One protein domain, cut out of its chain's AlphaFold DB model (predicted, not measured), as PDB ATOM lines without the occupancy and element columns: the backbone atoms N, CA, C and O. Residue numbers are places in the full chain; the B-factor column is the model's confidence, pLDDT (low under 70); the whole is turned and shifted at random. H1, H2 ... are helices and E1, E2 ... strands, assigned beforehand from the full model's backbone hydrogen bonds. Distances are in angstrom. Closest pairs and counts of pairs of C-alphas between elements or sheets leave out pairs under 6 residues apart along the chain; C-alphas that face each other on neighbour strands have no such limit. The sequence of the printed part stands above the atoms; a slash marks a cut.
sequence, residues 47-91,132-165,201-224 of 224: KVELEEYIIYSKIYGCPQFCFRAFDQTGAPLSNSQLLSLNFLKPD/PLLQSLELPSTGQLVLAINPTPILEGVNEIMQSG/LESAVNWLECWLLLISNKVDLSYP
ATOM      1  N   LYS A  47     150.199 158.478 210.847       84.88
ATOM      2  CA  LYS A  47     149.351 158.340 209.667       84.88
ATOM      3  C   LYS A  47     150.232 158.265 208.419       84.88
ATOM      4  O   LYS A  47     151.037 159.172 208.208       84.88
ATOM      5  N   VAL A  48     150.073 157.213 207.621       90.25
ATOM      6  CA  VAL A  48     150.760 157.048 206.331       90.25
ATOM      7  C   VAL A  48     149.714 156.944 205.226       90.25
ATOM      8  O   VAL A  48     148.718 156.248 205.383       90.25
ATOM      9  N   GLU A  49     149.920 157.674 204.136       91.94
ATOM     10  CA  GLU A  49     149.104 157.593 202.924       91.94
ATOM     11  C   GLU A  49     149.873 156.807 201.866       91.94
ATOM     12  O   GLU A  49     151.068 157.036 201.674       91.94
ATOM     13  N   LEU A  50     149.202 155.867 201.203       91.94
ATOM     14  CA  LEU A  50     149.793 155.016 200.180       91.94
ATOM     15  C   LEU A  50     149.176 155.338 198.816       91.94
ATOM     16  O   LEU A  50     147.959 155.307 198.654       91.94
ATOM     17  N   GLU A  51     150.022 155.620 197.832       92.81
ATOM     18  CA  GLU A  51     149.636 155.719 196.428       92.81
ATOM     19  C   GLU A  51     150.066 154.449 195.694       92.81
ATOM     20  O   GLU A  51     151.248 154.094 195.704       92.81
ATOM     21  N   GLU A  52     149.123 153.789 195.024       93.25
ATOM     22  CA  GLU A  52     149.329 152.520 194.324       93.25
ATOM     23  C   GLU A  52     149.216 152.685 192.806       93.25
ATOM     24  O   GLU A  52     148.388 153.435 192.289       93.25
ATOM     25  N   TYR A  53     150.040 151.940 192.075       94.50
ATOM     26  CA  TYR A  53     150.140 151.996 190.626       94.50
ATOM     27  C   TYR A  53     150.243 150.579 190.059       94.50
ATOM     28  O   TYR A  53     151.013 149.749 190.544       94.50
ATOM     29  N   ILE A  54     149.529 150.317 188.967       95.31
ATOM     30  CA  ILE A  54     149.741 149.129 188.136       95.31
ATOM     31  C   ILE A  54     150.237 149.625 186.785       95.31
ATOM     32  O   ILE A  54     149.499 150.280 186.050       95.31
ATOM     33  N   ILE A  55     151.496 149.335 186.467       95.19
ATOM     34  CA  ILE A  55     152.113 149.713 185.191       95.19
ATOM     35  C   ILE A  55     152.383 148.475 184.346       95.19
ATOM     36  O   ILE A  55     152.582 147.388 184.878       95.19
ATOM     37  N   TYR A  56     152.445 148.626 183.027       95.56
ATOM     38  CA  TYR A  56     152.935 147.556 182.163       95.56
ATOM     39  C   TYR A  56     154.460 147.631 182.048       95.56
ATOM     40  O   TYR A  56     155.004 148.614 181.539       95.56
ATOM     41  N   SER A  57     155.161 146.591 182.499       94.56
ATOM     42  CA  SER A  57     156.616 146.536 182.397       94.56
ATOM     43  C   SER A  57     157.044 145.948 181.057       94.56
ATOM     44  O   SER A  57     156.911 144.747 180.825       94.56
ATOM     45  N   LYS A  58     157.612 146.783 180.176       93.19
ATOM     46  CA  LYS A  58     158.120 146.345 178.860       93.19
ATOM     47  C   LYS A  58     159.224 145.281 178.981       93.19
ATOM     48  O   LYS A  58     159.346 144.443 178.098       93.19
ATOM     49  N   ILE A  59     160.002 145.308 180.067       92.06
ATOM     50  CA  ILE A  59     161.115 144.374 180.306       92.06
ATOM     51  C   ILE A  59     160.591 142.968 180.614       92.06
ATOM     52  O   ILE A  59     161.124 141.988 180.102       92.06
ATOM     53  N   TYR A  60     159.543 142.873 181.435       93.06
ATOM     54  CA  TYR A  60     158.981 141.589 181.864       93.06
ATOM     55  C   TYR A  60     157.791 141.130 181.012       93.06
ATOM     56  O   TYR A  60     157.391 139.973 181.099       93.06
ATOM     57  N   GLY A  61     157.219 142.017 180.193       95.38
ATOM     58  CA  GLY A  61     156.054 141.716 179.362       95.38
ATOM     59  C   GLY A  61     154.771 141.489 180.166       95.38
ATOM     60  O   GLY A  61     153.904 140.735 179.732       95.38
ATOM     61  N   CYS A  62     154.653 142.085 181.356       95.56
ATOM     62  CA  CYS A  62     153.512 141.881 182.247       95.56
ATOM     63  C   CYS A  62     153.228 143.111 183.135       95.56
ATOM     64  O   CYS A  62     154.080 144.000 183.264       95.56
ATOM     65  N   PRO A  63     152.031 143.187 183.747       96.62
ATOM     66  CA  PRO A  63     151.730 144.160 184.786       96.62
ATOM     67  C   PRO A  63     152.685 144.067 185.979       96.62
ATOM     68  O   PRO A  63     153.076 142.985 186.422       96.62
ATOM     69  N   GLN A  64     153.025 145.229 186.519       96.31
ATOM     70  CA  GLN A  64     153.924 145.411 187.641       96.31
ATOM     71  C   GLN A  64     153.285 146.353 188.663       96.31
ATOM     72  O   GLN A  64     152.887 147.473 188.335       96.31
ATOM     73  N   PHE A  65     153.199 145.884 189.906       96.12
ATOM     74  CA  PHE A  65     152.672 146.661 191.022       96.12
ATOM     75  C   PHE A  65     153.754 147.586 191.576       96.12
ATOM     76  O   PHE A  65     154.857 147.134 191.903       96.12
ATOM     77  N   CYS A  66     153.433 148.870 191.682       95.25
ATOM     78  CA  CYS A  66     154.310 149.899 192.220       95.25
ATOM     79  C   CYS A  66     153.560 150.739 193.247       95.25
ATOM     80  O   CYS A  66     152.339 150.848 193.192       95.25
ATOM     81  N   PHE A  67     154.285 151.355 194.170       94.69
ATOM     82  CA  PHE A  67     153.683 152.191 195.196       94.69
ATOM     83  C   PHE A  67     154.643 153.264 195.708       94.69
ATOM     84  O   PHE A  67     155.870 153.173 195.568       94.69
ATOM     85  N   ARG A  68     154.059 154.292 196.321       93.56
ATOM     86  CA  ARG A  68     154.738 155.331 197.104       93.56
ATOM     87  C   ARG A  68     153.975 155.515 198.395       93.56
ATOM     88  O   ARG A  68     152.767 155.330 198.420       93.56
ATOM     89  N   ALA A  69     154.675 155.916 199.444       92.88
ATOM     90  CA  ALA A  69     154.019 156.308 200.675       92.88
ATOM     91  C   ALA A  69     154.441 157.708 201.087       92.88
ATOM     92  O   ALA A  69     155.575 158.127 200.836       92.88
ATOM     93  N   PHE A  70     153.527 158.389 201.755       93.69
ATOM     94  CA  PHE A  70     153.685 159.744 202.240       93.69
ATOM     95  C   PHE A  70     153.338 159.788 203.721       93.69
ATOM     96  O   PHE A  70     152.465 159.061 204.199       93.69
ATOM     97  N   ASP A  71     154.042 160.628 204.466       93.06
ATOM     98  CA  ASP A  71     153.654 160.931 205.836       93.06
ATOM     99  C   ASP A  71     152.452 161.889 205.881       93.06
ATOM    100  O   ASP A  71     151.986 162.419 204.873       93.06
ATOM    101  N   GLN A  72     151.965 162.163 207.089       91.56
ATOM    102  CA  GLN A  72     150.864 163.097 207.338       91.56
ATOM    103  C   GLN A  72     151.098 164.544 206.855       91.56
ATOM    104  O   GLN A  72     150.155 165.333 206.839       91.56
ATOM    105  N   THR A  73     152.336 164.923 206.521       93.38
ATOM    106  CA  THR A  73     152.669 166.242 205.957       93.38
ATOM    107  C   THR A  73     152.648 166.243 204.428       93.38
ATOM    108  O   THR A  73     152.797 167.302 203.819       93.38
ATOM    109  N   GLY A  74     152.443 165.075 203.809       92.38
ATOM    110  CA  GLY A  74     152.548 164.864 202.368       92.38
ATOM    111  C   GLY A  74     153.989 164.671 201.888       92.38
ATOM    112  O   GLY A  74     154.240 164.719 200.685       92.38
ATOM    113  N   ALA A  75     154.957 164.476 202.793       93.38
ATOM    114  CA  ALA A  75     156.341 164.223 202.410       93.38
ATOM    115  C   ALA A  75     156.542 162.731 202.085       93.38
ATOM    116  O   ALA A  75     156.041 161.877 202.818       93.38
ATOM    117  N   PRO A  76     157.274 162.386 201.009       91.94
ATOM    118  CA  PRO A  76     157.503 160.993 200.646       91.94
ATOM    119  C   PRO A  76     158.352 160.287 201.706       91.94
ATOM    120  O   PRO A  76     159.382 160.803 202.146       91.94
ATOM    121  N   LEU A  77     157.946 159.075 202.077       91.19
ATOM    122  CA  LEU A  77     158.714 158.229 202.978       91.19
ATOM    123  C   LEU A  77     159.983 157.709 202.295       91.19
ATOM    124  O   LEU A  77     159.989 157.351 201.118       91.19
ATOM    125  N   SER A  78     161.064 157.620 203.068       89.12
ATOM    126  CA  SER A  78     162.294 156.955 202.629       89.12
ATOM    127  C   SER A  78     162.116 155.433 202.544       89.12
ATOM    128  O   SER A  78     161.258 154.853 203.211       89.12
ATOM    129  N   ASN A  79     162.980 154.756 201.779       83.88
ATOM    130  CA  ASN A  79     162.938 153.294 201.636       83.88
ATOM    131  C   ASN A  79     163.027 152.558 202.982       83.88
ATOM    132  O   ASN A  79     162.338 151.563 203.181       83.88
ATOM    133  N   SER A  80     163.840 153.041 203.925       87.06
ATOM    134  CA  SER A  80     163.945 152.434 205.260       87.06
ATOM    135  C   SER A  80     162.646 152.566 206.056       87.06
ATOM    136  O   SER A  80     162.242 151.615 206.720       87.06
ATOM    137  N   GLN A  81     161.962 153.710 205.953       88.88
ATOM    138  CA  GLN A  81     160.652 153.910 206.575       88.88
ATOM    139  C   GLN A  81     159.591 153.022 205.922       88.88
ATOM    140  O   GLN A  81     158.858 152.347 206.636       88.88
ATOM    141  N   LEU A  82     159.555 152.947 204.590       84.56
ATOM    142  CA  LEU A  82     158.642 152.075 203.842       84.56
ATOM    143  C   LEU A  82     158.763 150.603 204.254       84.56
ATOM    144  O   LEU A  82     157.760 149.950 204.532       84.56
ATOM    145  N   LEU A  83     159.992 150.094 204.366       84.12
ATOM    146  CA  LEU A  83     160.252 148.719 204.802       84.12
ATOM    147  C   LEU A  83     159.815 148.457 206.253       84.12
ATOM    148  O   LEU A  83     159.513 147.320 206.601       84.12
ATOM    149  N   SER A  84     159.743 149.497 207.092       86.94
ATOM    150  CA  SER A  84     159.266 149.392 208.478       86.94
ATOM    151  C   SER A  84     157.740 149.354 208.617       86.94
ATOM    152  O   SER A  84     157.240 149.012 209.688       86.94
ATOM    153  N   LEU A  85     156.987 149.659 207.550       81.62
ATOM    154  CA  LEU A  85     155.522 149.711 207.591       81.62
ATOM    155  C   LEU A  85     154.861 148.338 207.786       81.62
ATOM    156  O   LEU A  85     153.676 148.293 208.085       81.62
ATOM    157  N   ASN A  86     155.590 147.221 207.646       81.94
ATOM    158  CA  ASN A  86     155.029 145.857 207.607       81.94
ATOM    159  C   ASN A  86     153.921 145.677 206.547       81.94
ATOM    160  O   ASN A  86     153.114 144.758 206.631       81.94
ATOM    161  N   PHE A  87     153.906 146.546 205.534       85.44
ATOM    162  CA  PHE A  87     152.996 146.491 204.389       85.44
ATOM    163  C   PHE A  87     153.237 145.253 203.510       85.44
ATOM    164  O   PHE A  87     152.335 144.745 202.845       85.44
ATOM    165  N   LEU A  88     154.474 144.756 203.507       86.88
ATOM    166  CA  LEU A  88     154.855 143.545 202.797       86.88
ATOM    167  C   LEU A  88     154.657 142.344 203.711       86.88
ATOM    168  O   LEU A  88     155.230 142.275 204.801       86.88
ATOM    169  N   LYS A  89     153.867 141.383 203.241       86.62
ATOM    170  CA  LYS A  89     153.647 140.130 203.956       86.62
ATOM    171  C   LYS A  89     154.923 139.289 203.848       86.62
ATOM    172  O   LYS A  89     155.408 139.076 202.734       86.62
ATOM    173  N   PRO A  90     155.497 138.811 204.967       76.25
ATOM    174  CA  PRO A  90     156.575 137.837 204.897       76.25
ATOM    175  C   PRO A  90     156.057 136.575 204.203       76.25
ATOM    176  O   PRO A  90     154.893 136.211 204.371       76.25
ATOM    177  N   ASP A  91     156.911 135.902 203.436       69.69
ATOM    178  CA  ASP A  91     156.542 134.688 202.706       69.69
ATOM    179  C   ASP A  91     156.186 133.545 203.673       69.69
ATOM    180  O   ASP A  91     157.027 132.715 204.028       69.69
ATOM    181  N   PRO A 132     165.946 140.735 193.458       87.81
ATOM    182  CA  PRO A 132     165.321 141.259 194.663       87.81
ATOM    183  C   PRO A 132     163.811 141.425 194.461       87.81
ATOM    184  O   PRO A 132     163.355 141.748 193.362       87.81
ATOM    185  N   LEU A 133     163.041 141.215 195.535       89.00
ATOM    186  CA  LEU A 133     161.582 141.365 195.514       89.00
ATOM    187  C   LEU A 133     161.162 142.816 195.273       89.00
ATOM    188  O   LEU A 133     160.184 143.054 194.574       89.00
ATOM    189  N   LEU A 134     161.885 143.773 195.852       92.56
ATOM    190  CA  LEU A 134     161.633 145.196 195.670       92.56
ATOM    191  C   LEU A 134     162.727 145.823 194.823       92.56
ATOM    192  O   LEU A 134     163.914 145.558 195.021       92.56
ATOM    193  N   GLN A 135     162.317 146.716 193.938       92.88
ATOM    194  CA  GLN A 135     163.210 147.533 193.133       92.88
ATOM    195  C   GLN A 135     162.724 148.978 193.108       92.88
ATOM    196  O   GLN A 135     161.525 149.237 193.150       92.88
ATOM    197  N   SER A 136     163.658 149.924 193.051       93.06
ATOM    198  CA  SER A 136     163.330 151.332 192.835       93.06
ATOM    199  C   SER A 136     163.223 151.580 191.335       93.06
ATOM    200  O   SER A 136     164.106 151.162 190.586       93.06
ATOM    201  N   LEU A 137     162.163 152.253 190.902       93.94
ATOM    202  CA  LEU A 137     161.882 152.509 189.489       93.94
ATOM    203  C   LEU A 137     161.369 153.943 189.321       93.94
ATOM    204  O   LEU A 137     160.790 154.504 190.246       93.94
ATOM    205  N   GLU A 138     161.559 154.523 188.144       94.25
ATOM    206  CA  GLU A 138     160.976 155.813 187.772       94.25
ATOM    207  C   GLU A 138     159.729 155.593 186.904       94.25
ATOM    208  O   GLU A 138     159.796 154.915 185.877       94.25
ATOM    209  N   LEU A 139     158.578 156.136 187.309       90.81
ATOM    210  CA  LEU A 139     157.339 156.012 186.540       90.81
ATOM    211  C   LEU A 139     157.491 156.677 185.164       90.81
ATOM    212  O   LEU A 139     157.743 157.882 185.114       90.81
ATOM    213  N   PRO A 140     157.242 155.958 184.050       85.56
ATOM    214  CA  PRO A 140     157.445 156.507 182.708       85.56
ATOM    215  C   PRO A 140     156.625 157.765 182.404       85.56
ATOM    216  O   PRO A 140     157.054 158.608 181.625       85.56
ATOM    217  N   SER A 141     155.434 157.889 182.995       86.94
ATOM    218  CA  SER A 141     154.513 158.998 182.733       86.94
ATOM    219  C   SER A 141     154.814 160.258 183.543       86.94
ATOM    220  O   SER A 141     154.484 161.353 183.094       86.94
ATOM    221  N   THR A 142     155.405 160.128 184.733       90.75
ATOM    222  CA  THR A 142     155.561 161.248 185.680       90.75
ATOM    223  C   THR A 142     157.009 161.559 186.036       90.75
ATOM    224  O   THR A 142     157.265 162.604 186.630       90.75
ATOM    225  N   GLY A 143     157.954 160.670 185.720       92.38
ATOM    226  CA  GLY A 143     159.344 160.778 186.164       92.38
ATOM    227  C   GLY A 143     159.520 160.609 187.680       92.38
ATOM    228  O   GLY A 143     160.547 160.969 188.251       92.38
ATOM    229  N   GLN A 144     158.491 160.125 188.384       90.50
ATOM    230  CA  GLN A 144     158.526 159.996 189.839       90.50
ATOM    231  C   GLN A 144     159.146 158.668 190.266       90.50
ATOM    232  O   GLN A 144     158.836 157.618 189.707       90.50
ATOM    233  N   LEU A 145     159.962 158.709 191.320       91.62
ATOM    234  CA  LEU A 145     160.542 157.511 191.920       91.62
ATOM    235  C   LEU A 145     159.491 156.753 192.747       91.62
ATOM    236  O   LEU A 145     158.868 157.318 193.651       91.62
ATOM    237  N   VAL A 146     159.334 155.466 192.454       93.69
ATOM    238  CA  VAL A 146     158.435 154.521 193.129       93.69
ATOM    239  C   VAL A 146     159.205 153.280 193.578       93.69
ATOM    240  O   VAL A 146     160.268 152.959 193.036       93.69
ATOM    241  N   LEU A 147     158.642 152.545 194.536       94.44
ATOM    242  CA  LEU A 147     159.034 151.161 194.783       94.44
ATOM    243  C   LEU A 147     158.143 150.231 193.966       94.44
ATOM    244  O   LEU A 147     156.934 150.421 193.894       94.44
ATOM    245  N   ALA A 148     158.748 149.220 193.362       95.06
ATOM    246  CA  ALA A 148     158.087 148.235 192.523       95.06
ATOM    247  C   ALA A 148     158.316 146.838 193.079       95.06
ATOM    248  O   ALA A 148     159.431 146.496 193.483       95.06
ATOM    249  N   ILE A 149     157.287 146.003 193.005       95.00
ATOM    250  CA  ILE A 149     157.431 144.568 193.226       95.00
ATOM    251  C   ILE A 149     157.979 143.946 191.948       95.00
ATOM    252  O   ILE A 149     157.559 144.274 190.837       95.00
ATOM    253  N   ASN A 150     158.960 143.069 192.094       94.00
ATOM    254  CA  ASN A 150     159.478 142.270 191.004       94.00
ATOM    255  C   ASN A 150     158.383 141.319 190.510       94.00
ATOM    256  O   ASN A 150     157.916 140.487 191.291       94.00
ATOM    257  N   PRO A 151     157.958 141.423 189.240       95.44
ATOM    258  CA  PRO A 151     156.820 140.662 188.764       95.44
ATOM    259  C   PRO A 151     157.171 139.206 188.444       95.44
ATOM    260  O   PRO A 151     156.249 138.415 188.280       95.44
ATOM    261  N   THR A 152     158.453 138.819 188.368       94.12
ATOM    262  CA  THR A 152     158.859 137.465 187.946       94.12
ATOM    263  C   THR A 152     158.222 136.354 188.791       94.12
ATOM    264  O   THR A 152     157.567 135.496 188.200       94.12
ATOM    265  N   PRO A 153     158.294 136.370 190.139       92.69
ATOM    266  CA  PRO A 153     157.702 135.296 190.942       92.69
ATOM    267  C   PRO A 153     156.172 135.240 190.821       92.69
ATOM    268  O   PRO A 153     155.570 134.175 190.903       92.69
ATOM    269  N   ILE A 154     155.531 136.396 190.619       93.75
ATOM    270  CA  ILE A 154     154.080 136.478 190.419       93.75
ATOM    271  C   ILE A 154     153.716 135.900 189.053       93.75
ATOM    272  O   ILE A 154     152.790 135.106 188.961       93.75
ATOM    273  N   LEU A 155     154.459 136.257 188.005       95.06
ATOM    274  CA  LEU A 155     154.250 135.765 186.647       95.06
ATOM    275  C   LEU A 155     154.397 134.240 186.567       95.06
ATOM    276  O   LEU A 155     153.571 133.584 185.935       95.06
ATOM    277  N   GLU A 156     155.410 133.677 187.226       94.19
ATOM    278  CA  GLU A 156     155.582 132.225 187.351       94.19
ATOM    279  C   GLU A 156     154.357 131.577 188.011       94.19
ATOM    280  O   GLU A 156     153.786 130.645 187.445       94.19
ATOM    281  N   GLY A 157     153.885 132.135 189.131       93.81
ATOM    282  CA  GLY A 157     152.688 131.647 189.819       93.81
ATOM    283  C   GLY A 157     151.407 131.764 188.984       93.81
ATOM    284  O   GLY A 157     150.605 130.833 188.960       93.81
ATOM    285  N   VAL A 158     151.208 132.866 188.250       95.50
ATOM    286  CA  VAL A 158     150.054 133.004 187.344       95.50
ATOM    287  C   VAL A 158     150.114 131.937 186.256       95.50
ATOM    288  O   VAL A 158     149.115 131.272 185.996       95.50
ATOM    289  N   ASN A 159     151.279 131.735 185.638       94.50
ATOM    290  CA  ASN A 159     151.445 130.731 184.590       94.50
ATOM    291  C   ASN A 159     151.164 129.315 185.106       94.50
ATOM    292  O   ASN A 159     150.518 128.536 184.407       94.50
ATOM    293  N   GLU A 160     151.596 128.992 186.323       94.31
ATOM    294  CA  GLU A 160     151.304 127.713 186.970       94.31
ATOM    295  C   GLU A 160     149.795 127.521 187.207       94.31
ATOM    296  O   GLU A 160     149.230 126.483 186.846       94.31
ATOM    297  N   ILE A 161     149.106 128.533 187.746       93.31
ATOM    298  CA  ILE A 161     147.653 128.490 187.986       93.31
ATOM    299  C   ILE A 161     146.886 128.350 186.662       93.31
ATOM    300  O   ILE A 161     146.015 127.490 186.527       93.31
ATOM    301  N   MET A 162     147.250 129.136 185.649       93.00
ATOM    302  CA  MET A 162     146.596 129.104 184.337       93.00
ATOM    303  C   MET A 162     146.799 127.762 183.614       93.00
ATOM    304  O   MET A 162     145.921 127.327 182.872       93.00
ATOM    305  N   GLN A 163     147.923 127.074 183.840       91.69
ATOM    306  CA  GLN A 163     148.190 125.745 183.272       91.69
ATOM    307  C   GLN A 163     147.532 124.598 184.056       91.69
ATOM    308  O   GLN A 163     147.247 123.547 183.472       91.69
ATOM    309  N   SER A 164     147.303 124.784 185.359       89.62
ATOM    310  CA  SER A 164     146.710 123.784 186.261       89.62
ATOM    311  C   SER A 164     145.183 123.853 186.353       89.62
ATOM    312  O   SER A 164     144.567 122.925 186.886       89.62
ATOM    313  N   GLY A 165     144.562 124.903 185.805       79.44
ATOM    314  CA  GLY A 165     143.111 125.045 185.735       79.44
ATOM    315  C   GLY A 165     142.412 123.805 185.153       79.44
ATOM    316  O   GLY A 165     143.003 123.063 184.357       79.44
ATOM    317  N   LEU A 201     139.313 137.433 175.562       92.50
ATOM    318  CA  LEU A 201     139.014 138.408 176.604       92.50
ATOM    319  C   LEU A 201     138.788 137.725 177.959       92.50
ATOM    320  O   LEU A 201     139.366 138.151 178.954       92.50
ATOM    321  N   GLU A 202     138.014 136.638 177.992       91.50
ATOM    322  CA  GLU A 202     137.795 135.848 179.209       91.50
ATOM    323  C   GLU A 202     139.119 135.307 179.769       91.50
ATOM    324  O   GLU A 202     139.398 135.432 180.962       91.50
ATOM    325  N   SER A 203     139.994 134.790 178.899       92.12
ATOM    326  CA  SER A 203     141.326 134.340 179.309       92.12
ATOM    327  C   SER A 203     142.184 135.474 179.876       92.12
ATOM    328  O   SER A 203     142.942 135.236 180.816       92.12
ATOM    329  N   ALA A 204     142.099 136.684 179.317       93.50
ATOM    330  CA  ALA A 204     142.855 137.842 179.790       93.50
ATOM    331  C   ALA A 204     142.347 138.347 181.152       93.50
ATOM    332  O   ALA A 204     143.153 138.691 182.015       93.50
ATOM    333  N   VAL A 205     141.027 138.345 181.366       94.00
ATOM    334  CA  VAL A 205     140.414 138.699 182.656       94.00
ATOM    335  C   VAL A 205     140.830 137.700 183.733       94.00
ATOM    336  O   VAL A 205     141.365 138.113 184.757       94.00
ATOM    337  N   ASN A 206     140.702 136.397 183.465       93.94
ATOM    338  CA  ASN A 206     141.118 135.349 184.404       93.94
ATOM    339  C   ASN A 206     142.609 135.451 184.754       93.94
ATOM    340  O   ASN A 206     143.000 135.278 185.911       93.94
ATOM    341  N   TRP A 207     143.449 135.767 183.762       95.81
ATOM    342  CA  TRP A 207     144.876 135.995 183.977       95.81
ATOM    343  C   TRP A 207     145.117 137.166 184.942       95.81
ATOM    344  O   TRP A 207     145.902 137.040 185.884       95.81
ATOM    345  N   LEU A 208     144.417 138.290 184.746       95.94
ATOM    346  CA  LEU A 208     144.560 139.481 185.586       95.94
ATOM    347  C   LEU A 208     144.024 139.260 187.007       95.94
ATOM    348  O   LEU A 208     144.644 139.713 187.966       95.94
ATOM    349  N   GLU A 209     142.917 138.535 187.160       95.06
ATOM    350  CA  GLU A 209     142.382 138.145 188.469       95.06
ATOM    351  C   GLU A 209     143.379 137.278 189.248       95.06
ATOM    352  O   GLU A 209     143.649 137.546 190.420       95.06
ATOM    353  N   CYS A 210     143.996 136.290 188.588       95.50
ATOM    354  CA  CYS A 210     145.049 135.470 189.194       95.50
ATOM    355  C   CYS A 210     146.258 136.317 189.607       95.50
ATOM    356  O   CYS A 210     146.809 136.135 190.695       95.50
ATOM    357  N   TRP A 211     146.661 137.265 188.758       96.31
ATOM    358  CA  TRP A 211     147.756 138.184 189.057       96.31
ATOM    359  C   TRP A 211     147.457 139.045 190.294       96.31
ATOM    360  O   TRP A 211     148.283 139.113 191.207       96.31
ATOM    361  N   LEU A 212     146.259 139.639 190.375       95.19
ATOM    362  CA  LEU A 212     145.822 140.447 191.521       95.19
ATOM    363  C   LEU A 212     145.765 139.624 192.812       95.19
ATOM    364  O   LEU A 212     146.222 140.084 193.861       95.19
ATOM    365  N   LEU A 213     145.267 138.388 192.732       94.19
ATOM    366  CA  LEU A 213     145.232 137.467 193.864       94.19
ATOM    367  C   LEU A 213     146.643 137.207 194.411       94.19
ATOM    368  O   LEU A 213     146.870 137.306 195.617       94.19
ATOM    369  N   LEU A 214     147.613 136.921 193.540       94.06
ATOM    370  CA  LEU A 214     148.993 136.669 193.959       94.06
ATOM    371  C   LEU A 214     149.682 137.919 194.520       94.06
ATOM    372  O   LEU A 214     150.399 137.815 195.516       94.06
ATOM    373  N   ILE A 215     149.428 139.100 193.950       94.00
ATOM    374  CA  ILE A 215     149.903 140.373 194.513       94.00
ATOM    375  C   ILE A 215     149.347 140.591 195.922       94.00
ATOM    376  O   ILE A 215     150.113 140.926 196.825       94.00
ATOM    377  N   SER A 216     148.059 140.319 196.153       92.38
ATOM    378  CA  SER A 216     147.423 140.478 197.472       92.38
ATOM    379  C   SER A 216     148.004 139.561 198.562       92.38
ATOM    380  O   SER A 216     147.849 139.816 199.759       92.38
ATOM    381  N   ASN A 217     148.721 138.502 198.171       91.12
ATOM    382  CA  ASN A 217     149.458 137.642 199.099       91.12
ATOM    383  C   ASN A 217     150.835 138.208 199.469       91.12
ATOM    384  O   ASN A 217     151.372 137.850 200.512       91.12
ATOM    385  N   LYS A 218     151.407 139.080 198.634       90.12
ATOM    386  CA  LYS A 218     152.687 139.763 198.887       90.12
ATOM    387  C   LYS A 218     152.489 141.103 199.584       90.12
ATOM    388  O   LYS A 218     153.334 141.533 200.363       90.12
ATOM    389  N   VAL A 219     151.365 141.741 199.296       89.88
ATOM    390  CA  VAL A 219     151.035 143.091 199.722       89.88
ATOM    391  C   VAL A 219     149.801 143.060 200.596       89.88
ATOM    392  O   VAL A 219     148.791 142.454 200.239       89.88
ATOM    393  N   ASP A 220     149.858 143.721 201.744       86.94
ATOM    394  CA  ASP A 220     148.653 143.974 202.512       86.94
ATOM    395  C   ASP A 220     147.859 145.137 201.910       86.94
ATOM    396  O   ASP A 220     148.010 146.285 202.303       86.94
ATOM    397  N   LEU A 221     146.979 144.828 200.955       76.06
ATOM    398  CA  LEU A 221     146.046 145.804 200.372       76.06
ATOM    399  C   LEU A 221     144.993 146.302 201.380       76.06
ATOM    400  O   LEU A 221     144.209 147.190 201.071       76.06
ATOM    401  N   SER A 222     144.917 145.682 202.563       77.50
ATOM    402  CA  SER A 222     144.083 146.135 203.681       77.50
ATOM    403  C   SER A 222     144.880 146.927 204.712       77.50
ATOM    404  O   SER A 222     144.330 147.238 205.771       77.50
ATOM    405  N   TYR A 223     146.155 147.226 204.428       66.44
ATOM    406  CA  TYR A 223     146.932 148.127 205.259       66.44
ATOM    407  C   TYR A 223     146.132 149.428 205.387       66.44
ATOM    408  O   TYR A 223     145.736 149.959 204.347       66.44
ATOM    409  N   PRO A 224     145.782 149.825 206.629       55.50
ATOM    410  CA  PRO A 224     144.701 150.764 206.886       55.50
ATOM    411  C   PRO A 224     144.897 152.101 206.219       55.50
ATOM    412  O   PRO A 224     146.015 152.377 205.747       55.50
TER     413      PRO A 224
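What this domain is: This is residues 47 to 91, 132 to 165 and 201 to 224 of the 224 residues of the protein "Autophagy_act_C domain-containing protein" of Kwoniella dejecticola CBS 10117 (UniProt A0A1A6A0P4). A strongly twisted sheet of four strands, a long hairpin E1-E2 beside a short hairpin E3-E4, makes one end of an elongated body; at the other end helices H2 and H3 cross, their far ends reaching beyond the sheet. The short helix H1 packs beside the strands near Ala 69. The printed part has 103 residues with three named helices and four named strands, in the order E1 E2 H1 E3 E4 H2 H3; the sheet runs E1 - E2 - E4 - E3, all antiparallel, and the class is mixed, helices and strands. The whole is compact, with a radius of gyration of the C-alphas of 14.5 A and spans of 46 by 28 by 25 A.

How they stand to each other: E1, residues 47 to 57, and E2, residues 62 to 71, form a hairpin at 159 degrees, with N 51 and O 68 within hydrogen-bond range at 2.8 A. E4, residues 145 to 149, is antiparallel to E2 at 127 degrees, with N 67 and O 147 at 2.8 A. E3, residues 134 to 138, forms a hairpin with E4, with N 137 and O 146 at 2.9 A. H1, residues 79 to 84, is on the sheet, over none of its strands, at a height of 6.0 A. H2, residues 152 to 164, only grazes the sheet with residues 152 to 155. H3, residues 201 to 218, only grazes it with residues 208 to 218. H3 touches H2 with residues 207 to 215 alone, at a steep tilt of 51 degrees, opposite ways; their closest C-alphas, Val 158 and Cys 210, are 5.9 A apart. Every O i to N i+4 pair is within hydrogen-bond range in H1 and H2, and 13 of 14 in H3.

Where its parts are: E1 begins at C-alpha 47 (149.351, 158.340, 209.667) and is 30.6 A long; E2 is 30.3 A. H2 is 18.4 A, and H3, 26.2 A, ends at C-alpha 218 (152.687, 139.763, 198.887).

The domain as a whole: The C-alphas farthest apart, Thr 73 and Ser 164, are 47.2 A apart. Residues 92 to 131 and 166 to 200 are not printed, with C-alpha gaps of 13.6 A and 16.7 A. Of the links printed whole, none is long. Residues 91, 223 and 224 have pLDDT under 70.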